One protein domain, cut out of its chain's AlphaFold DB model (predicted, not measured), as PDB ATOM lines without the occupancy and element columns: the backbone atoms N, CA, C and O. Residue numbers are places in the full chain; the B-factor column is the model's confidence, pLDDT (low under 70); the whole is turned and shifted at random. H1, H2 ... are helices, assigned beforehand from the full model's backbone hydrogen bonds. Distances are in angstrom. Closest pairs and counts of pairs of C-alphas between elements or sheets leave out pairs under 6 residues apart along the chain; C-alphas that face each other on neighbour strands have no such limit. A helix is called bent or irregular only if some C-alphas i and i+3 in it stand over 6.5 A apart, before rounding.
ATOM      1  N   ASN A   4     107.767 -75.640 -32.534       83.25
ATOM      2  CA  ASN A   4     107.288 -76.887 -31.941       83.25
ATOM      3  C   ASN A   4     106.404 -77.680 -32.915       83.25
ATOM      4  O   ASN A   4     106.647 -78.865 -33.101       83.25
ATOM      5  N   TYR A   5     105.465 -77.025 -33.615       84.81
ATOM      6  CA  TYR A   5     104.606 -77.686 -34.613       84.81
ATOM      7  C   TYR A   5     105.429 -78.356 -35.723       84.81
ATOM      8  O   TYR A   5     105.198 -79.518 -36.044       84.81
ATOM      9  N   LYS A   6     106.436 -77.654 -36.269       85.06
ATOM     10  CA  LYS A   6     107.302 -78.213 -37.321       85.06
ATOM     11  C   LYS A   6     108.062 -79.450 -36.844       85.06
ATOM     12  O   LYS A   6     108.237 -80.382 -37.622       85.06
ATOM     13  N   LYS A   7     108.503 -79.454 -35.581       88.25
ATOM     14  CA  LYS A   7     109.170 -80.605 -34.973       88.25
ATOM     15  C   LYS A   7     108.199 -81.772 -34.777       88.25
ATOM     16  O   LYS A   7     108.503 -82.868 -35.225       88.25
ATOM     17  N   THR A   8     107.021 -81.534 -34.195       89.88
ATOM     18  CA  THR A   8     105.993 -82.570 -34.005       89.88
ATOM     19  C   THR A   8     105.594 -83.223 -35.330       89.88
ATOM     20  O   THR A   8     105.607 -84.445 -35.422       89.88
ATOM     21  N   LEU A   9     105.334 -82.422 -36.371       89.38
ATOM     22  CA  LEU A   9     105.017 -82.921 -37.713       89.38
ATOM     23  C   LEU A   9     106.165 -83.748 -38.313       89.38
ATOM     24  O   LEU A   9     105.936 -84.805 -38.895       89.38
ATOM     25  N   HIS A  10     107.408 -83.275 -38.188       90.94
ATOM     26  CA  HIS A  10     108.577 -84.006 -38.672       90.94
ATOM     27  C   HIS A  10     108.729 -85.361 -37.971       90.94
ATOM     28  O   HIS A  10     108.874 -86.383 -38.640       90.94
ATOM     29  N   ASP A  11     108.673 -85.374 -36.641       92.00
ATOM     30  CA  ASP A  11     108.906 -86.569 -35.832       92.00
ATOM     31  C   ASP A  11     107.790 -87.612 -36.044       92.00
ATOM     32  O   ASP A  11     108.072 -88.808 -36.138       92.00
ATOM     33  N   GLU A  12     106.544 -87.168 -36.239       92.50
ATOM     34  CA  GLU A  12     105.421 -88.015 -36.654       92.50
ATOM     35  C   GLU A  12     105.623 -88.615 -38.054       92.50
ATOM     36  O   GLU A  12     105.533 -89.834 -38.221       92.50
ATOM     37  N   VAL A  13     105.948 -87.796 -39.063       91.56
ATOM     38  CA  VAL A  13     106.184 -88.285 -40.432       91.56
ATOM     39  C   VAL A  13     107.357 -89.273 -40.461       91.56
ATOM     40  O   VAL A  13     107.266 -90.303 -41.129       91.56
ATOM     41  N   VAL A  14     108.429 -89.033 -39.696       91.00
ATOM     42  CA  VAL A  14     109.535 -89.993 -39.523       91.00
ATOM     43  C   VAL A  14     109.050 -91.305 -38.906       91.00
ATOM     44  O   VAL A  14     109.398 -92.373 -39.416       91.00
ATOM     45  N   HIS A  15     108.257 -91.243 -37.833       92.62
ATOM     46  CA  HIS A  15     107.729 -92.426 -37.156       92.62
ATOM     47  C   HIS A  15     106.867 -93.279 -38.097       92.62
ATOM     48  O   HIS A  15     107.087 -94.486 -38.213       92.62
ATOM     49  N   ILE A  16     105.951 -92.650 -38.838       92.38
ATOM     50  CA  ILE A  16     105.105 -93.322 -39.831       92.38
ATOM     51  C   ILE A  16     105.964 -93.960 -40.927       92.38
ATOM     52  O   ILE A  16     105.832 -95.152 -41.192       92.38
ATOM     53  N   LEU A  17     106.895 -93.211 -41.531       90.00
ATOM     54  CA  LEU A  17     107.761 -93.715 -42.607       90.00
ATOM     55  C   LEU A  17     108.623 -94.916 -42.194       90.00
ATOM     56  O   LEU A  17     108.928 -95.758 -43.037       90.00
ATOM     57  N   ASN A  18     109.015 -95.003 -40.921       89.25
ATOM     58  CA  ASN A  18     109.774 -96.140 -40.392       89.25
ATOM     59  C   ASN A  18     108.912 -97.399 -40.215       89.25
ATOM     60  O   ASN A  18     109.427 -98.504 -40.364       89.25
ATOM     61  N   ASN A  19     107.618 -97.228 -39.931       89.56
ATOM     62  CA  ASN A  19     106.676 -98.316 -39.653       89.56
ATOM     63  C   ASN A  19     105.824 -98.726 -40.872       89.56
ATOM     64  O   ASN A  19     105.141 -99.749 -40.833       89.56
ATOM     65  N   LEU A  20     105.858 -97.957 -41.966       88.69
ATOM     66  CA  LEU A  20     105.191 -98.308 -43.219       88.69
ATOM     67  C   LEU A  20     105.808 -99.548 -43.880       88.69
ATOM     68  O   LEU A  20     107.019 -99.777 -43.838       88.69
ATOM     69  N   ASN A  21     104.954-100.308 -44.575       87.88
ATOM     70  CA  ASN A  21     105.352-101.470 -45.366       87.88
ATOM     71  C   ASN A  21     106.482-101.106 -46.348       87.88
ATOM     72  O   ASN A  21     106.421-100.086 -47.035       87.88
ATOM     73  N   ARG A  22     107.488-101.981 -46.458       83.62
ATOM     74  CA  ARG A  22     108.653-101.835 -47.343       83.62
ATOM     75  C   ARG A  22     108.277-101.586 -48.812       83.62
ATOM     76  O   ARG A  22     109.032-100.930 -49.517       83.62
ATOM     77  N   SER A  23     107.102-102.038 -49.261       84.25
ATOM     78  CA  SER A  23     106.560-101.768 -50.606       84.25
ATOM     79  C   SER A  23     106.114-100.316 -50.852       84.25
ATOM     80  O   SER A  23     105.914 -99.924 -52.003       84.25
ATOM     81  N   LEU A  24     105.943 -99.523 -49.788       84.69
ATOM     82  CA  LEU A  24     105.602 -98.098 -49.826       84.69
ATOM     83  C   LEU A  24     106.814 -97.193 -49.554       84.69
ATOM     84  O   LEU A  24     106.732 -95.990 -49.792       84.69
ATOM     85  N   GLN A  25     107.933 -97.746 -49.076       86.25
ATOM     86  CA  GLN A  25     109.157 -96.982 -48.834       86.25
ATOM     87  C   GLN A  25     109.814 -96.531 -50.149       86.25
ATOM     88  O   GLN A  25     109.673 -97.162 -51.197       86.25
ATOM     89  N   PHE A  26     110.546 -95.419 -50.084       88.19
ATOM     90  CA  PHE A  26     111.363 -94.925 -51.191       88.19
ATOM     91  C   PHE A  26     112.695 -95.685 -51.297       88.19
ATOM     92  O   PHE A  26     113.231 -96.184 -50.308       88.19
ATOM     93  N   ASP A  27     113.243 -95.740 -52.506       88.12
ATOM     94  CA  ASP A  27     114.508 -96.395 -52.831       88.12
ATOM     95  C   ASP A  27     115.673 -95.412 -52.639       88.12
ATOM     96  O   ASP A  27     115.680 -94.306 -53.189       88.12
ATOM     97  N   LEU A  28     116.672 -95.817 -51.857       89.06
ATOM     98  CA  LEU A  28     117.870 -95.011 -51.605       89.06
ATOM     99  C   LEU A  28     118.876 -95.078 -52.759       89.06
ATOM    100  O   LEU A  28     119.723 -94.193 -52.864       89.06
ATOM    101  N   SER A  29     118.764 -96.066 -53.655       87.06
ATOM    102  CA  SER A  29     119.632 -96.185 -54.833       87.06
ATOM    103  C   SER A  29     119.266 -95.222 -55.971       87.06
ATOM    104  O   SER A  29     120.082 -94.996 -56.862       87.06
ATOM    105  N   LYS A  30     118.069 -94.617 -55.928       91.00
ATOM    106  CA  LYS A  30     117.494 -93.783 -57.000       91.00
ATOM    107  C   LYS A  30     117.333 -92.328 -56.592       91.00
ATOM    108  O   LYS A  30     117.227 -92.011 -55.405       91.00
ATOM    109  N   MET A  31     117.296 -91.410 -57.557       90.50
ATOM    110  CA  MET A  31     117.028 -90.005 -57.246       90.50
ATOM    111  C   MET A  31     115.558 -89.782 -56.871       90.50
ATOM    112  O   MET A  31     114.648 -90.386 -57.438       90.50
ATOM    113  N   TYR A  32     115.301 -88.829 -55.966       91.31
ATOM    114  CA  TYR A  32     113.936 -88.443 -55.584       91.31
ATOM    115  C   TYR A  32     113.063 -88.074 -56.800       91.31
ATOM    116  O   TYR A  32     111.875 -88.380 -56.831       91.31
ATOM    117  N   SER A  33     113.646 -87.426 -57.813       91.44
ATOM    118  CA  SER A  33     112.978 -87.040 -59.066       91.44
ATOM    119  C   SER A  33     112.365 -88.231 -59.805       91.44
ATOM    120  O   SER A  33     111.216 -88.144 -60.233       91.44
ATOM    121  N   GLU A  34     113.090 -89.348 -59.898       92.75
ATOM    122  CA  GLU A  34     112.644 -90.581 -60.562       92.75
ATOM    123  C   GLU A  34     111.448 -91.219 -59.841       92.75
ATOM    124  O   GLU A  34     110.581 -91.835 -60.460       92.75
ATOM    125  N   GLN A  35     111.383 -91.053 -58.517       93.19
ATOM    126  CA  GLN A  35     110.373 -91.682 -57.664       93.19
ATOM    127  C   GLN A  35     109.230 -90.751 -57.250       93.19
ATOM    128  O   GLN A  35     108.214 -91.230 -56.742       93.19
ATOM    129  N   LYS A  36     109.347 -89.442 -57.505       92.81
ATOM    130  CA  LYS A  36     108.397 -88.396 -57.095       92.81
ATOM    131  C   LYS A  36     106.938 -88.787 -57.359       92.81
ATOM    132  O   LYS A  36     106.118 -88.752 -56.448       92.81
ATOM    133  N   LYS A  37     106.631 -89.245 -58.577       93.38
ATOM    134  CA  LYS A  37     105.273 -89.639 -58.998       93.38
ATOM    135  C   LYS A  37     104.730 -90.856 -58.235       93.38
ATOM    136  O   LYS A  37     103.523 -90.960 -58.039       93.38
ATOM    137  N   ALA A  38     105.594 -91.779 -57.809       91.50
ATOM    138  CA  ALA A  38     105.206 -92.918 -56.975       91.50
ATOM    139  C   ALA A  38     105.006 -92.495 -55.510       91.50
ATOM    140  O   ALA A  38     104.036 -92.918 -54.882       91.50
ATOM    141  N   ILE A  39     105.870 -91.611 -55.002       91.50
ATOM    142  CA  ILE A  39     105.763 -91.019 -53.663       91.50
ATOM    143  C   ILE A  39     104.443 -90.245 -53.527       91.50
ATOM    144  O   ILE A  39     103.668 -90.520 -52.618       91.50
ATOM    145  N   GLU A  40     104.132 -89.354 -54.468       91.81
ATOM    146  CA  GLU A  40     102.905 -88.542 -54.457       91.81
ATOM    147  C   GLU A  40     101.625 -89.386 -54.590       91.81
ATOM    148  O   GLU A  40     100.616 -89.066 -53.971       91.81
ATOM    149  N   ARG A  41     101.656 -90.490 -55.354       92.88
ATOM    150  CA  ARG A  41     100.473 -91.343 -55.592       92.88
ATOM    151  C   ARG A  41     100.254 -92.459 -54.571       92.88
ATOM    152  O   ARG A  41      99.140 -92.965 -54.492       92.88
ATOM    153  N   LYS A  42     101.292 -92.900 -53.853       92.88
ATOM    154  CA  LYS A  42     101.214 -94.047 -52.925       92.88
ATOM    155  C   LYS A  42     101.634 -93.684 -51.507       92.88
ATOM    156  O   LYS A  42     100.883 -93.928 -50.568       92.88
ATOM    157  N   LEU A  43     102.820 -93.098 -51.355       91.88
ATOM    158  CA  LEU A  43     103.400 -92.827 -50.042       91.88
ATOM    159  C   LEU A  43     102.697 -91.666 -49.334       91.88
ATOM    160  O   LEU A  43     102.362 -91.792 -48.164       91.88
ATOM    161  N   LEU A  44     102.416 -90.567 -50.036       92.69
ATOM    162  CA  LEU A  44     101.725 -89.409 -49.465       92.69
ATOM    163  C   LEU A  44     100.313 -89.764 -48.939       92.69
ATOM    164  O   LEU A  44     100.053 -89.459 -47.775       92.69
ATOM    165  N   PRO A  45      99.429 -90.458 -49.690       92.81
ATOM    166  CA  PRO A  45      98.154 -90.938 -49.149       92.81
ATOM    167  C   PRO A  45      98.311 -91.881 -47.950       92.81
ATOM    168  O   PRO A  45      97.580 -91.744 -46.974       92.81
ATOM    169  N   ALA A  46      99.285 -92.801 -47.987       91.75
ATOM    170  CA  ALA A  46      99.540 -93.723 -46.880       91.75
ATOM    171  C   ALA A  46     100.014 -92.998 -45.610       91.75
ATOM    172  O   ALA A  46      99.546 -93.317 -44.521       91.75
ATOM    173  N   VAL A  47     100.886 -91.989 -45.744       91.62
ATOM    174  CA  VAL A  47     101.305 -91.138 -44.620       91.62
ATOM    175  C   VAL A  47     100.109 -90.356 -44.081       91.62
ATOM    176  O   VAL A  47      99.830 -90.453 -42.892       91.62
ATOM    177  N   LYS A  48      99.340 -89.668 -44.938       91.00
ATOM    178  CA  LYS A  48      98.142 -88.912 -44.524       91.00
ATOM    179  C   LYS A  48      97.107 -89.778 -43.800       91.00
ATOM    180  O   LYS A  48      96.509 -89.317 -42.839       91.00
ATOM    181  N   SER A  49      96.918 -91.027 -44.229       90.69
ATOM    182  CA  SER A  49      95.994 -91.972 -43.587       90.69
ATOM    183  C   SER A  49      96.493 -92.522 -42.244       90.69
ATOM    184  O   SER A  49      95.688 -93.070 -41.496       90.69
ATOM    185  N   ALA A  50      97.796 -92.435 -41.963       90.12
ATOM    186  CA  ALA A  50      98.420 -92.920 -40.732       90.12
ATOM    187  C   ALA A  50      98.779 -91.791 -39.745       90.12
ATOM    188  O   ALA A  50      99.197 -92.075 -38.624       90.12
ATOM    189  N   MET A  51      98.635 -90.527 -40.155       89.94
ATOM    190  CA  MET A  51      98.837 -89.359 -39.298       89.94
ATOM    191  C   MET A  51      97.727 -89.203 -38.261       89.94
ATOM    192  O   MET A  51      96.563 -89.538 -38.487       89.94
ATOM    193  N   ASN A  52      98.092 -88.635 -37.117       86.62
ATOM    194  CA  ASN A  52      97.173 -88.242 -36.070       86.62
ATOM    195  C   ASN A  52      96.253 -87.120 -36.577       86.62
ATOM    196  O   ASN A  52      96.710 -86.056 -36.993       86.62
ATOM    197  N   SER A  53      94.940 -87.326 -36.474       85.62
ATOM    198  CA  SER A  53      93.912 -86.373 -36.914       85.62
ATOM    199  C   SER A  53      93.967 -85.005 -36.219       85.62
ATOM    200  O   SER A  53      93.379 -84.048 -36.719       85.62
ATOM    201  N   SER A  54      94.686 -84.877 -35.098       82.88
ATOM    202  CA  SER A  54      94.941 -83.588 -34.437       82.88
ATOM    203  C   SER A  54      96.013 -82.722 -35.118       82.88
ATOM    204  O   SER A  54      96.143 -81.544 -34.776       82.88
ATOM    205  N   ILE A  55      96.778 -83.261 -36.077       84.69
ATOM    206  CA  ILE A  55      97.877 -82.557 -36.751       84.69
ATOM    207  C   ILE A  55      97.442 -82.169 -38.170       84.69
ATOM    208  O   ILE A  55      97.447 -82.964 -39.107       84.69
ATOM    209  N   VAL A  56      97.060 -80.897 -38.328       80.50
ATOM    210  CA  VAL A  56      96.623 -80.318 -39.609       80.50
ATOM    211  C   VAL A  56      97.837 -80.012 -40.488       80.50
ATOM    212  O   VAL A  56      98.370 -78.905 -40.450       80.50
ATOM    213  N   ALA A  57      98.272 -80.993 -41.276       84.06
ATOM    214  CA  ALA A  57      99.416 -80.865 -42.175       84.06
ATOM    215  C   ALA A  57      99.012 -80.713 -43.644       84.06
ATOM    216  O   ALA A  57      98.162 -81.443 -44.156       84.06
ATOM    217  N   TYR A  58      99.683 -79.803 -44.349       88.62
ATOM    218  CA  TYR A  58      99.524 -79.656 -45.794       88.62
ATOM    219  C   TYR A  58     100.408 -80.655 -46.549       88.62
ATOM    220  O   TYR A  58     101.571 -80.865 -46.199       88.62
ATOM    221  N   ASP A  59      99.906 -81.186 -47.663       90.25
ATOM    222  CA  ASP A  59     100.608 -82.149 -48.523       90.25
ATOM    223  C   ASP A  59     102.004 -81.656 -48.940       90.25
ATOM    224  O   ASP A  59     102.962 -82.425 -48.952       90.25
ATOM    225  N   ILE A  60     102.153 -80.350 -49.193       90.75
ATOM    226  CA  ILE A  60     103.438 -79.716 -49.525       90.75
ATOM    227  C   ILE A  60     104.467 -79.781 -48.381       90.75
ATOM    228  O   ILE A  60     105.669 -79.850 -48.642       90.75
ATOM    229  N   GLU A  61     104.027 -79.778 -47.120       91.88
ATOM    230  CA  GLU A  61     104.902 -79.915 -45.951       91.88
ATOM    231  C   GLU A  61     105.323 -81.370 -45.751       91.88
ATOM    232  O   GLU A  61     106.514 -81.643 -45.602       91.88
ATOM    233  N   ILE A  62     104.371 -82.303 -45.853       92.19
ATOM    234  CA  ILE A  62     104.629 -83.749 -45.778       92.19
ATOM    235  C   ILE A  62     105.615 -84.162 -46.883       92.19
ATOM    236  O   ILE A  62     106.643 -84.777 -46.605       92.19
ATOM    237  N   VAL A  63     105.372 -83.750 -48.133       92.62
ATOM    238  CA  VAL A  63     106.266 -84.010 -49.276       92.62
ATOM    239  C   VAL A  63     107.644 -83.368 -49.080       92.62
ATOM    240  O   VAL A  63     108.657 -83.980 -49.425       92.62
ATOM    241  N   ARG A  64     107.725 -82.167 -48.490       93.81
ATOM    242  CA  ARG A  64     109.011 -81.526 -48.164       93.81
ATOM    243  C   ARG A  64     109.804 -82.345 -47.140       93.81
ATOM    244  O   ARG A  64     111.003 -82.528 -47.347       93.81
ATOM    245  N   ILE A  65     109.150 -82.870 -46.102       93.25
ATOM    246  CA  ILE A  65     109.776 -83.730 -45.086       93.25
ATOM    247  C   ILE A  65     110.219 -85.062 -45.710       93.25
ATOM    248  O   ILE A  65     111.380 -85.436 -45.565       93.25
ATOM    249  N   ILE A  66     109.361 -85.732 -46.493       93.12
ATOM    250  CA  ILE A  66     109.719 -86.968 -47.214       93.12
ATOM    251  C   ILE A  66     110.947 -86.739 -48.114       93.12
ATOM    252  O   ILE A  66     111.875 -87.546 -48.104       93.12
ATOM    253  N   LYS A  67     111.001 -85.621 -48.852       93.81
ATOM    254  CA  LYS A  67     112.152 -85.268 -49.701       93.81
ATOM    255  C   LYS A  67     113.432 -85.023 -48.892       93.81
ATOM    256  O   LYS A  67     114.505 -85.443 -49.321       93.81
ATOM    257  N   GLN A  68     113.338 -84.355 -47.742       92.88
ATOM    258  CA  GLN A  68     114.478 -84.148 -46.839       92.88
ATOM    259  C   GLN A  68     115.000 -85.478 -46.278       92.88
ATOM    260  O   GLN A  68     116.209 -85.704 -46.284       92.88
ATOM    261  N   LEU A  69     114.098 -86.377 -45.872       92.75
ATOM    262  CA  LEU A  69     114.433 -87.701 -45.347       92.75
ATOM    263  C   LEU A  69     114.997 -88.646 -46.412       92.75
ATOM    264  O   LEU A  69     115.904 -89.415 -46.107       92.75
ATOM    265  N   HIS A  70     114.502 -88.589 -47.653       93.38
ATOM    266  CA  HIS A  70     115.109 -89.315 -48.773       93.38
ATOM    267  C   HIS A  70     116.556 -88.861 -48.977       93.38
ATOM    268  O   HIS A  70     117.451 -89.703 -48.982       93.38
ATOM    269  N   LYS A  71     116.797 -87.542 -49.042       90.12
ATOM    270  CA  LYS A  71     118.142 -86.987 -49.229       90.12
ATOM    271  C   LYS A  71     119.105 -87.424 -48.118       90.12
ATOM    272  O   LYS A  71     120.157 -87.975 -48.430       90.12
ATOM    273  N   SER A  72     118.746 -87.238 -46.845       90.69
ATOM    274  CA  SER A  72     119.645 -87.575 -45.729       90.69
ATOM    275  C   SER A  72     119.918 -89.079 -45.620       90.69
ATOM    276  O   SER A  72     121.057 -89.487 -45.397       90.69
ATOM    277  N   ARG A  73     118.905 -89.929 -45.843       91.50
ATOM    278  CA  ARG A  73     119.085 -91.391 -45.868       91.50
ATOM    279  C   ARG A  73     119.908 -91.851 -47.071       91.50
ATOM    280  O   ARG A  73     120.694 -92.780 -46.930       91.50
ATOM    281  N   GLN A  74     119.761 -91.209 -48.231       90.56
ATOM    282  CA  GLN A  74     120.559 -91.510 -49.420       90.56
ATOM    283  C   GLN A  74     122.030 -91.113 -49.237       90.56
ATOM    284  O   GLN A  74     122.906 -91.845 -49.686       90.56
ATOM    285  N   GLU A  75     122.319 -89.993 -48.572       87.38
ATOM    286  CA  GLU A  75     123.691 -89.595 -48.225       87.38
ATOM    287  C   GLU A  75     124.345 -90.626 -47.292       87.38
ATOM    288  O   GLU A  75     125.433 -91.114 -47.593       87.38
ATOM    289  N   ILE A  76     123.644 -91.058 -46.236       87.56
ATOM    290  CA  ILE A  76     124.109 -92.131 -45.335       87.56
ATOM    291  C   ILE A  76     124.328 -93.448 -46.099       87.56
ATOM    292  O   ILE A  76     125.373 -94.077 -45.951       87.56
ATOM    293  N   TRP A  77     123.378 -93.844 -46.952       88.56
ATOM    294  CA  TRP A  77     123.474 -95.066 -47.756       88.56
ATOM    295  C   TRP A  77     124.656 -95.037 -48.734       88.56
ATOM    296  O   TRP A  77     125.340 -96.047 -48.890       88.56
ATOM    297  N   LYS A  78     124.943 -93.886 -49.360       85.94
ATOM    298  CA  LYS A  78     126.118 -93.714 -50.230       85.94
ATOM    299  C   LYS A  78     127.421 -93.882 -49.455       85.94
ATOM    300  O   LYS A  78     128.266 -94.646 -49.903       85.94
ATOM    301  N   LEU A  79     127.547 -93.241 -48.290       85.31
ATOM    302  CA  LEU A  79     128.732 -93.359 -47.431       85.31
ATOM    303  C   LEU A  79     128.964 -94.811 -46.992       85.31
ATOM    304  O   LEU A  79     130.065 -95.329 -47.143       85.31
ATOM    305  N   GLN A  80     127.913 -95.500 -46.535       81.56
ATOM    306  CA  GLN A  80     127.975 -96.928 -46.199       81.56
ATOM    307  C   GLN A  80     128.384 -97.781 -47.409       81.56
ATOM    308  O   GLN A  80     129.205 -98.686 -47.284       81.56
ATOM    309  N   LYS A  81     127.846 -97.482 -48.598       82.88
ATOM    310  CA  LYS A  81     128.129 -98.257 -49.810       82.88
ATOM    311  C   LYS A  81     129.554 -98.056 -50.329       82.88
ATOM    312  O   LYS A  81     130.171 -99.017 -50.779       82.88
ATOM    313  N   GLU A  82     130.067 -96.832 -50.276       84.00
ATOM    314  CA  GLU A  82     131.450 -96.500 -50.625       84.00
ATOM    315  C   GLU A  82     132.440 -97.148 -49.649       84.00
ATOM    316  O   GLU A  82     133.450 -97.712 -50.064       84.00
ATOM    317  N   GLU A  83     132.098 -97.163 -48.364       79.25
ATOM    318  CA  GLU A  83     132.875 -97.810 -47.314       79.25
ATOM    319  C   GLU A  83     132.928 -99.343 -47.467       79.25
ATOM    320  O   GLU A  83     134.016 -99.922 -47.407       79.25
ATOM    321  N   ASP A  84     131.794 -99.991 -47.768       81.81
ATOM    322  CA  ASP A  84     131.724-101.412 -48.154       81.81
ATOM    323  C   ASP A  84     132.631-101.711 -49.365       81.81
ATOM    324  O   ASP A  84     133.341-102.720 -49.396       81.81
ATOM    325  N   ILE A  85     132.615-100.840 -50.383       83.44
ATOM    326  CA  ILE A  85     133.447-100.974 -51.590       83.44
ATOM    327  C   ILE A  85     134.934-100.833 -51.244       83.44
ATOM    328  O   ILE A  85     135.748-101.624 -51.725       83.44
ATOM    329  N   LEU A  86     135.300 -99.863 -50.403       81.81
ATOM    330  CA  LEU A  86     136.681 -99.638 -49.983       81.81
ATOM    331  C   LEU A  86     137.222-100.821 -49.171       81.81
ATOM    332  O   LEU A  86     138.322-101.295 -49.445       81.81
ATOM    333  N   ALA A  87     136.437-101.350 -48.232       81.81
ATOM    334  CA  ALA A  87     136.824-102.516 -47.443       81.81
ATOM    335  C   ALA A  87     136.978-103.784 -48.309       81.81
ATOM    336  O   ALA A  87     137.947-104.527 -48.148       81.81
ATOM    337  N   ARG A  88     136.090-103.994 -49.295       84.88
ATOM    338  CA  ARG A  88     136.226-105.079 -50.288       84.88
ATOM    339  C   ARG A  88     137.494-104.939 -51.128       84.88
ATOM    340  O   ARG A  88     138.197-105.929 -51.309       84.88
ATOM    341  N   ARG A  89     137.819-103.726 -51.594       86.25
ATOM    342  CA  ARG A  89     139.075-103.433 -52.311       86.25
ATOM    343  C   ARG A  89     140.305-103.685 -51.437       86.25
ATOM    344  O   ARG A  89     141.264-104.279 -51.917       86.25
ATOM    345  N   GLY A  90     140.258-103.297 -50.161       86.94
ATOM    346  CA  GLY A  90     141.311-103.584 -49.184       86.94
ATOM    347  C   GLY A  90     141.567-105.085 -49.035       86.94
ATOM    348  O   GLY A  90     142.697-105.534 -49.205       86.94
ATOM    349  N   LEU A  91     140.515-105.884 -48.834       86.88
ATOM    350  CA  LEU A  91     140.641-107.343 -48.741       86.88
ATOM    351  C   LEU A  91     141.144-107.974 -50.056       86.88
ATOM    352  O   LEU A  91     142.011-108.844 -50.018       86.88
ATOM    353  N   GLN A  92     140.674-107.514 -51.221       88.50
ATOM    354  CA  GLN A  92     141.200-107.957 -52.523       88.50
ATOM    355  C   GLN A  92     142.695-107.648 -52.687       88.50
ATOM    356  O   GLN A  92     143.443-108.491 -53.187       88.50
ATOM    357  N   HIS A  93     143.143-106.474 -52.237       88.88
ATOM    358  CA  HIS A  93     144.558-106.113 -52.227       88.88
ATOM    359  C   HIS A  93     145.362-107.056 -51.320       88.88
ATOM    360  O   HIS A  93     146.318-107.660 -51.797       88.88
ATOM    361  N   MET A  94     144.922-107.277 -50.074       90.50
ATOM    362  CA  MET A  94     145.587-108.178 -49.116       90.50
ATOM    363  C   MET A  94     145.704-109.626 -49.621       90.50
ATOM    364  O   MET A  94     146.731-110.273 -49.420       90.50
ATOM    365  N   ILE A  95     144.674-110.140 -50.305       89.06
ATOM    366  CA  ILE A  95     144.711-111.465 -50.951       89.06
ATOM    367  C   ILE A  95     145.766-111.486 -52.069       89.06
ATOM    368  O   ILE A  95     146.525-112.447 -52.187       89.06
ATOM    369  N   SER A  96     145.823-110.423 -52.875       88.12
ATOM    370  CA  SER A  96     146.719-110.318 -54.036       88.12
ATOM    371  C   SER A  96     148.190-110.181 -53.632       88.12
ATOM    372  O   SER A  96     149.053-110.805 -54.247       88.12
ATOM    373  N   THR A  97     148.483-109.407 -52.584       89.50
ATOM    374  CA  THR A  97     149.843-109.201 -52.054       89.50
ATOM    375  C   THR A  97     150.301-110.297 -51.092       89.50
ATOM    376  O   THR A  97     151.480-110.336 -50.747       89.50
ATOM    377  N   ARG A  98     149.397-111.204 -50.679       85.69
ATOM    378  CA  ARG A  98     149.605-112.176 -49.587       85.69
ATOM    379  C   ARG A  98     150.034-111.481 -48.292       85.69
ATOM    380  O   ARG A  98     151.053-111.824 -47.695       85.69
ATOM    381  N   ASP A  99     149.249-110.484 -47.890       89.50
ATOM    382  CA  ASP A  99     149.502-109.672 -46.700       89.50
ATOM    383  C   ASP A  99     149.695-110.545 -45.445       89.50
ATOM    384  O   ASP A  99     148.937-111.487 -45.188       89.50
ATOM    385  N   LYS A 100     150.705-110.208 -44.636       87.62
ATOM    386  CA  LYS A 100     151.027-110.913 -43.389       87.62
ATOM    387  C   LYS A 100     149.856-110.875 -42.406       87.62
ATOM    388  O   LYS A 100     149.549-111.904 -41.808       87.62
ATOM    389  N   LEU A 101     149.133-109.757 -42.324       87.00
ATOM    390  CA  LEU A 101     147.931-109.635 -41.496       87.00
ATOM    391  C   LEU A 101     146.840-110.617 -41.940       87.00
ATOM    392  O   LEU A 101     146.123-111.152 -41.099       87.00
ATOM    393  N   LEU A 102     146.735-110.918 -43.240       87.25
ATOM    394  CA  LEU A 102     145.794-111.923 -43.738       87.25
ATOM    395  C   LEU A 102     146.234-113.344 -43.352       87.25
ATOM    396  O   LEU A 102     145.383-114.166 -43.019       87.25
ATOM    397  N   THR A 103     147.544-113.626 -43.343       83.56
ATOM    398  CA  THR A 103     148.078-114.914 -42.859       83.56
ATOM    399  C   THR A 103     147.910-115.096 -41.349       83.56
ATOM    400  O   THR A 103     147.544-116.180 -40.906       83.56
ATOM    401  N   GLU A 104     148.082-114.034 -40.555       87.69
ATOM    402  CA  GLU A 104     147.844-114.045 -39.103       87.69
ATOM    403  C   GLU A 104     146.356-114.214 -38.751       87.69
ATOM    404  O   GLU A 104     146.029-114.783 -37.711       87.69
ATOM    405  N   CYS A 105     145.449-113.774 -39.630       86.00
ATOM    406  CA  CYS A 105     144.006-113.975 -39.483       86.00
ATOM    407  C   CYS A 105     143.518-115.387 -39.875       86.00
ATOM    408  O   CYS A 105     142.314-115.640 -39.783       86.00
ATOM    409  N   GLN A 106     144.388-116.305 -40.321       86.06
ATOM    410  CA  GLN A 106     143.962-117.657 -40.699       86.06
ATOM    411  C   GLN A 106     143.442-118.438 -39.469       86.06
ATOM    412  O   GLN A 106     144.183-118.623 -38.499       86.06
ATOM    413  N   PRO A 107     142.213-118.992 -39.500       87.00
ATOM    414  CA  PRO A 107     141.715-119.847 -38.425       87.00
ATOM    415  C   PRO A 107     142.528-121.145 -38.308       87.00
ATOM    416  O   PRO A 107     142.724-121.847 -39.300       87.00
ATOM    417  N   HIS A 108     142.929-121.534 -37.091       85.81
ATOM    418  CA  HIS A 108     143.690-122.773 -36.842       85.81
ATOM    419  C   HIS A 108     142.995-124.062 -37.326       85.81
ATOM    420  O   HIS A 108     143.643-125.095 -37.483       85.81
ATOM    421  N   ASN A 109     141.677-124.021 -37.526       88.06
ATOM    422  CA  ASN A 109     140.838-125.136 -37.953       88.06
ATOM    423  C   ASN A 109     140.530-125.156 -39.464       88.06
ATOM    424  O   ASN A 109     139.788-126.037 -39.894       88.06
ATOM    425  N   LEU A 110     141.054-124.213 -40.256       89.69
ATOM    426  CA  LEU A 110     140.757-124.081 -41.688       89.69
ATOM    427  C   LEU A 110     142.045-124.083 -42.521       89.69
ATOM    428  O   LEU A 110     143.038-123.452 -42.151       89.69
ATOM    429  N   LYS A 111     142.045-124.778 -43.665       91.69
ATOM    430  CA  LYS A 111     143.195-124.758 -44.584       91.69
ATOM    431  C   LYS A 111     143.301-123.414 -45.298       91.69
ATOM    432  O   LYS A 111     142.296-122.754 -45.550       91.69
ATOM    433  N   TRP A 112     144.521-123.034 -45.676       88.50
ATOM    434  CA  TRP A 112     144.781-121.757 -46.340       88.50
ATOM    435  C   TRP A 112     144.024-121.620 -47.671       88.50
ATOM    436  O   TRP A 112     143.474-120.555 -47.950       88.50
ATOM    437  N   GLU A 113     143.919-122.689 -48.471       90.31
ATOM    438  CA  GLU A 113     143.176-122.641 -49.736       90.31
ATOM    439  C   GLU A 113     141.668-122.447 -49.523       90.31
ATOM    440  O   GLU A 113     141.022-121.740 -50.295       90.31
ATOM    441  N   GLU A 114     141.104-123.051 -48.475       91.25
ATOM    442  CA  GLU A 114     139.686-122.921 -48.114       91.25
ATOM    443  C   GLU A 114     139.397-121.513 -47.574       91.25
ATOM    444  O   GLU A 114     138.481-120.847 -48.055       91.25
ATOM    445  N   PHE A 115     140.252-121.015 -46.675       90.88
ATOM    446  CA  PHE A 115     140.193-119.654 -46.142       90.88
ATOM    447  C   PHE A 115     140.242-118.590 -47.249       90.88
ATOM    448  O   PHE A 115     139.351-117.745 -47.341       90.88
ATOM    449  N   ILE A 116     141.235-118.651 -48.143       90.25
ATOM    450  CA  ILE A 116     141.363-117.681 -49.239       90.25
ATOM    451  C   ILE A 116     140.199-117.782 -50.230       90.25
ATOM    452  O   ILE A 116     139.716-116.753 -50.705       90.25
ATOM    453  N   LYS A 117     139.695-118.988 -50.510       90.81
ATOM    454  CA  LYS A 117     138.510-119.180 -51.355       90.81
ATOM    455  C   LYS A 117     137.271-118.499 -50.764       90.81
ATOM    456  O   LYS A 117     136.540-117.844 -51.511       90.81
ATOM    457  N   ASP A 118     137.061-118.598 -49.455       88.69
ATOM    458  CA  ASP A 118     135.946-117.933 -48.772       88.69
ATOM    459  C   ASP A 118     136.137-116.410 -48.671       88.69
ATOM    460  O   ASP A 118     135.176-115.662 -48.872       88.69
ATOM    461  N   CYS A 119     137.367-115.920 -48.490       87.19
ATOM    462  CA  CYS A 119     137.687-114.490 -48.586       87.19
ATOM    463  C   CYS A 119     137.387-113.932 -49.991       87.19
ATOM    464  O   CYS A 119     136.670-112.938 -50.121       87.19
ATOM    465  N   ILE A 120     137.848-114.599 -51.059       87.50
ATOM    466  CA  ILE A 120     137.561-114.216 -52.454       87.50
ATOM    467  C   ILE A 120     136.049-114.218 -52.706       87.50
ATOM    468  O   ILE A 120     135.506-113.226 -53.201       87.50
ATOM    469  N   LYS A 121     135.348-115.290 -52.314       87.81
ATOM    470  CA  LYS A 121     133.886-115.386 -52.414       87.81
ATOM    471  C   LYS A 121     133.210-114.192 -51.735       87.81
ATOM    472  O   LYS A 121     132.386-113.540 -52.369       87.81
ATOM    473  N   THR A 122     133.626-113.855 -50.514       82.31
ATOM    474  CA  THR A 122     133.094-112.728 -49.733       82.31
ATOM    475  C   THR A 122     133.299-111.382 -50.431       82.31
ATOM    476  O   THR A 122     132.363-110.583 -50.498       82.31
ATOM    477  N   THR A 123     134.472-111.136 -51.031       80.19
ATOM    478  CA  THR A 123     134.706-109.895 -51.799       80.19
ATOM    479  C   THR A 123     133.785-109.768 -53.017       80.19
ATOM    480  O   THR A 123     133.350-108.659 -53.331       80.19
ATOM    481  N   ASN A 124     133.430-110.894 -53.645       78.62
ATOM    482  CA  ASN A 124     132.634-110.951 -54.872       78.62
ATOM    483  C   ASN A 124     131.114-110.974 -54.625       78.62
ATOM    484  O   ASN A 124     130.358-110.448 -55.438       78.62
ATOM    485  N   THR A 125     130.635-111.549 -53.516       71.81
ATOM    486  CA  THR A 125     129.200-111.581 -53.178       71.81
ATOM    487  C   THR A 125     128.768-110.297 -52.476       71.81
ATOM    488  O   THR A 125     129.241-110.010 -51.375       71.81
ATOM    489  N   SER A 126     127.842-109.535 -53.066       64.00
ATOM    490  CA  SER A 126     127.287-108.293 -52.493       64.00
ATOM    491  C   SER A 126     126.563-108.471 -51.159       64.00
ATOM    492  O   SER A 126     126.408-107.501 -50.425       64.00
ATOM    493  N   ASP A 127     126.130-109.694 -50.866       59.41
ATOM    494  CA  ASP A 127     125.092-109.976 -49.870       59.41
ATOM    495  C   ASP A 127     125.655-110.159 -48.452       59.41
ATOM    496  O   ASP A 127     124.912-110.186 -47.473       59.41
ATOM    497  N   ILE A 128     126.984-110.250 -48.336       60.81
ATOM    498  CA  ILE A 128     127.690-110.187 -47.057       60.81
ATOM    499  C   ILE A 128     127.966-108.712 -46.757       60.81
ATOM    500  O   ILE A 128     128.886-108.103 -47.316       60.81
ATOM    501  N   HIS A 129     127.128-108.140 -45.897       57.78
ATOM    502  CA  HIS A 129     127.351-106.827 -45.303       57.78
ATOM    503  C   HIS A 129     128.487-106.905 -44.284       57.78
ATOM    504  O   HIS A 129     128.543-107.839 -43.481       57.78
ATOM    505  N   LEU A 130     129.382-105.919 -44.304       61.16
ATOM    506  CA  LEU A 130     130.423-105.796 -43.294       61.16
ATOM    507  C   LEU A 130     129.832-105.090 -42.075       61.16
ATOM    508  O   LEU A 130     129.668-103.870 -42.076       61.16
ATOM    509  N   ASP A 131     129.516-105.849 -41.024       52.88
ATOM    510  CA  ASP A 131     129.221-105.237 -39.731       52.88
ATOM    511  C   ASP A 131     130.511-104.639 -39.157       52.88
ATOM    512  O   ASP A 131     131.390-105.331 -38.641       52.88
ATOM    513  N   LYS A 132     130.656-103.324 -39.327       48.78
ATOM    514  CA  LYS A 132     131.834-102.572 -38.898       48.78
ATOM    515  C   LYS A 132     131.805-102.235 -37.406       48.78
ATOM    516  O   LYS A 132     132.822-101.786 -36.871       48.78
ATOM    517  N   TRP A 133     130.672-102.408 -36.727       45.34
ATOM    518  CA  TRP A 133     130.554-102.141 -35.297       45.34
ATOM    519  C   TRP A 133     130.809-103.431 -34.522       45.34
ATOM    520  O   TRP A 133     129.887-104.137 -34.125       45.34
ATOM    521  N   SER A 134     132.089-103.721 -34.257       49.50
ATOM    522  CA  SER A 134     132.414-104.772 -33.292       49.50
ATOM    523  C   SER A 134     131.775-104.427 -31.950       49.50
ATOM    524  O   SER A 134     131.917-103.309 -31.449       49.50
TER     525      SER A 134
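AT A GLANCE: This is residues 4 to 134 of the 248 residues of an uncharacterized protein of Rhizophagus irregularis (UniProt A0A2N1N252). What would one see first? One long helix, H3, makes a spine along the longest axis; H1 and H2 pack across its first part, and past its last residues the backbone turns through short H4 and folds back along H3 as H5. The two end groups, H1 with H2 and H4 with H5, stay apart. What is it made of? The printed part has 131 residues with five named helices, in the order H1, H2, H3, H4, H5, and no named strand: the class is all helix. How large is its outline? It is extended, with a radius of gyration of the C-alphas of 21.8 A and spans of 64 by 28 by 22 A.

IN THESE COORDINATES: Where is the longest helix? H3 is residues 59 to 97, 56.3 A from C-alpha 59 at (100.608, -82.149, -48.523) to C-alpha 97 at (149.843, -109.201, -52.054). Which helices come before it? H1 is residues 4 to 19, 22.8 A long, and begins with C-alpha 4 at (107.288, -76.887, -31.941). H2 is residues 32 to 50, 21.9 A long; it is irregular, with C-alphas 34 and 37 7.6 A apart, and has a kink of 64 degrees near residue 39. Which come after it? H4 is residues 100 to 104, 6.2 A long, and H5 is residues 112 to 124, 18.4 A long, ending with C-alpha 124 at (132.634, -110.951, -54.872).

HOW THE PARTS SIT: What touches the hub, H3? H1 touches its residues 62 to 69 alone, the same way at a steep tilt of 53 degrees, with the C-alphas of His 10 and Ile 65 closest at 6.5 A. H2 touches its residues 59 to 71 alone, opposite ways at a steep tilt of 57 degrees, with the C-alphas of Tyr 32 and Lys 67 closest at 6.9 A. H5 touches its residues 88 to 95 alone, opposite ways at a shallow tilt of 28 degrees, with the C-alphas of Arg 88 and Thr 123 closest at 5.3 A. How do the other pairs stand? H1 and H2 touch about perpendicular, at 81 degrees, with the C-alphas of Ile 16 and Val 47 closest at 6.5 A. H4 is close to H3 but not clearly touching, the closest C-alphas, of Met 94 and Leu 102, being 6.6 A apart; H4 and H5 are near each other. Are the backbones in order? Every O i to N i+4 pair is within hydrogen-bond range in H1, H3, H4 and H5, and 11 of 15 are in H2.

THE WHOLE: How far does it reach? The two C-alphas farthest apart, of Val 56 and Lys 111, are 64.6 A apart. Is it continuous? The printed part has no cut; the link from H1 to H2, 12 residues, is long, and that from H3 to H4 is tight. Where is confidence low? Residues 126 to 134 are under 70, while the mean pLDDT of the printed part is 86.1.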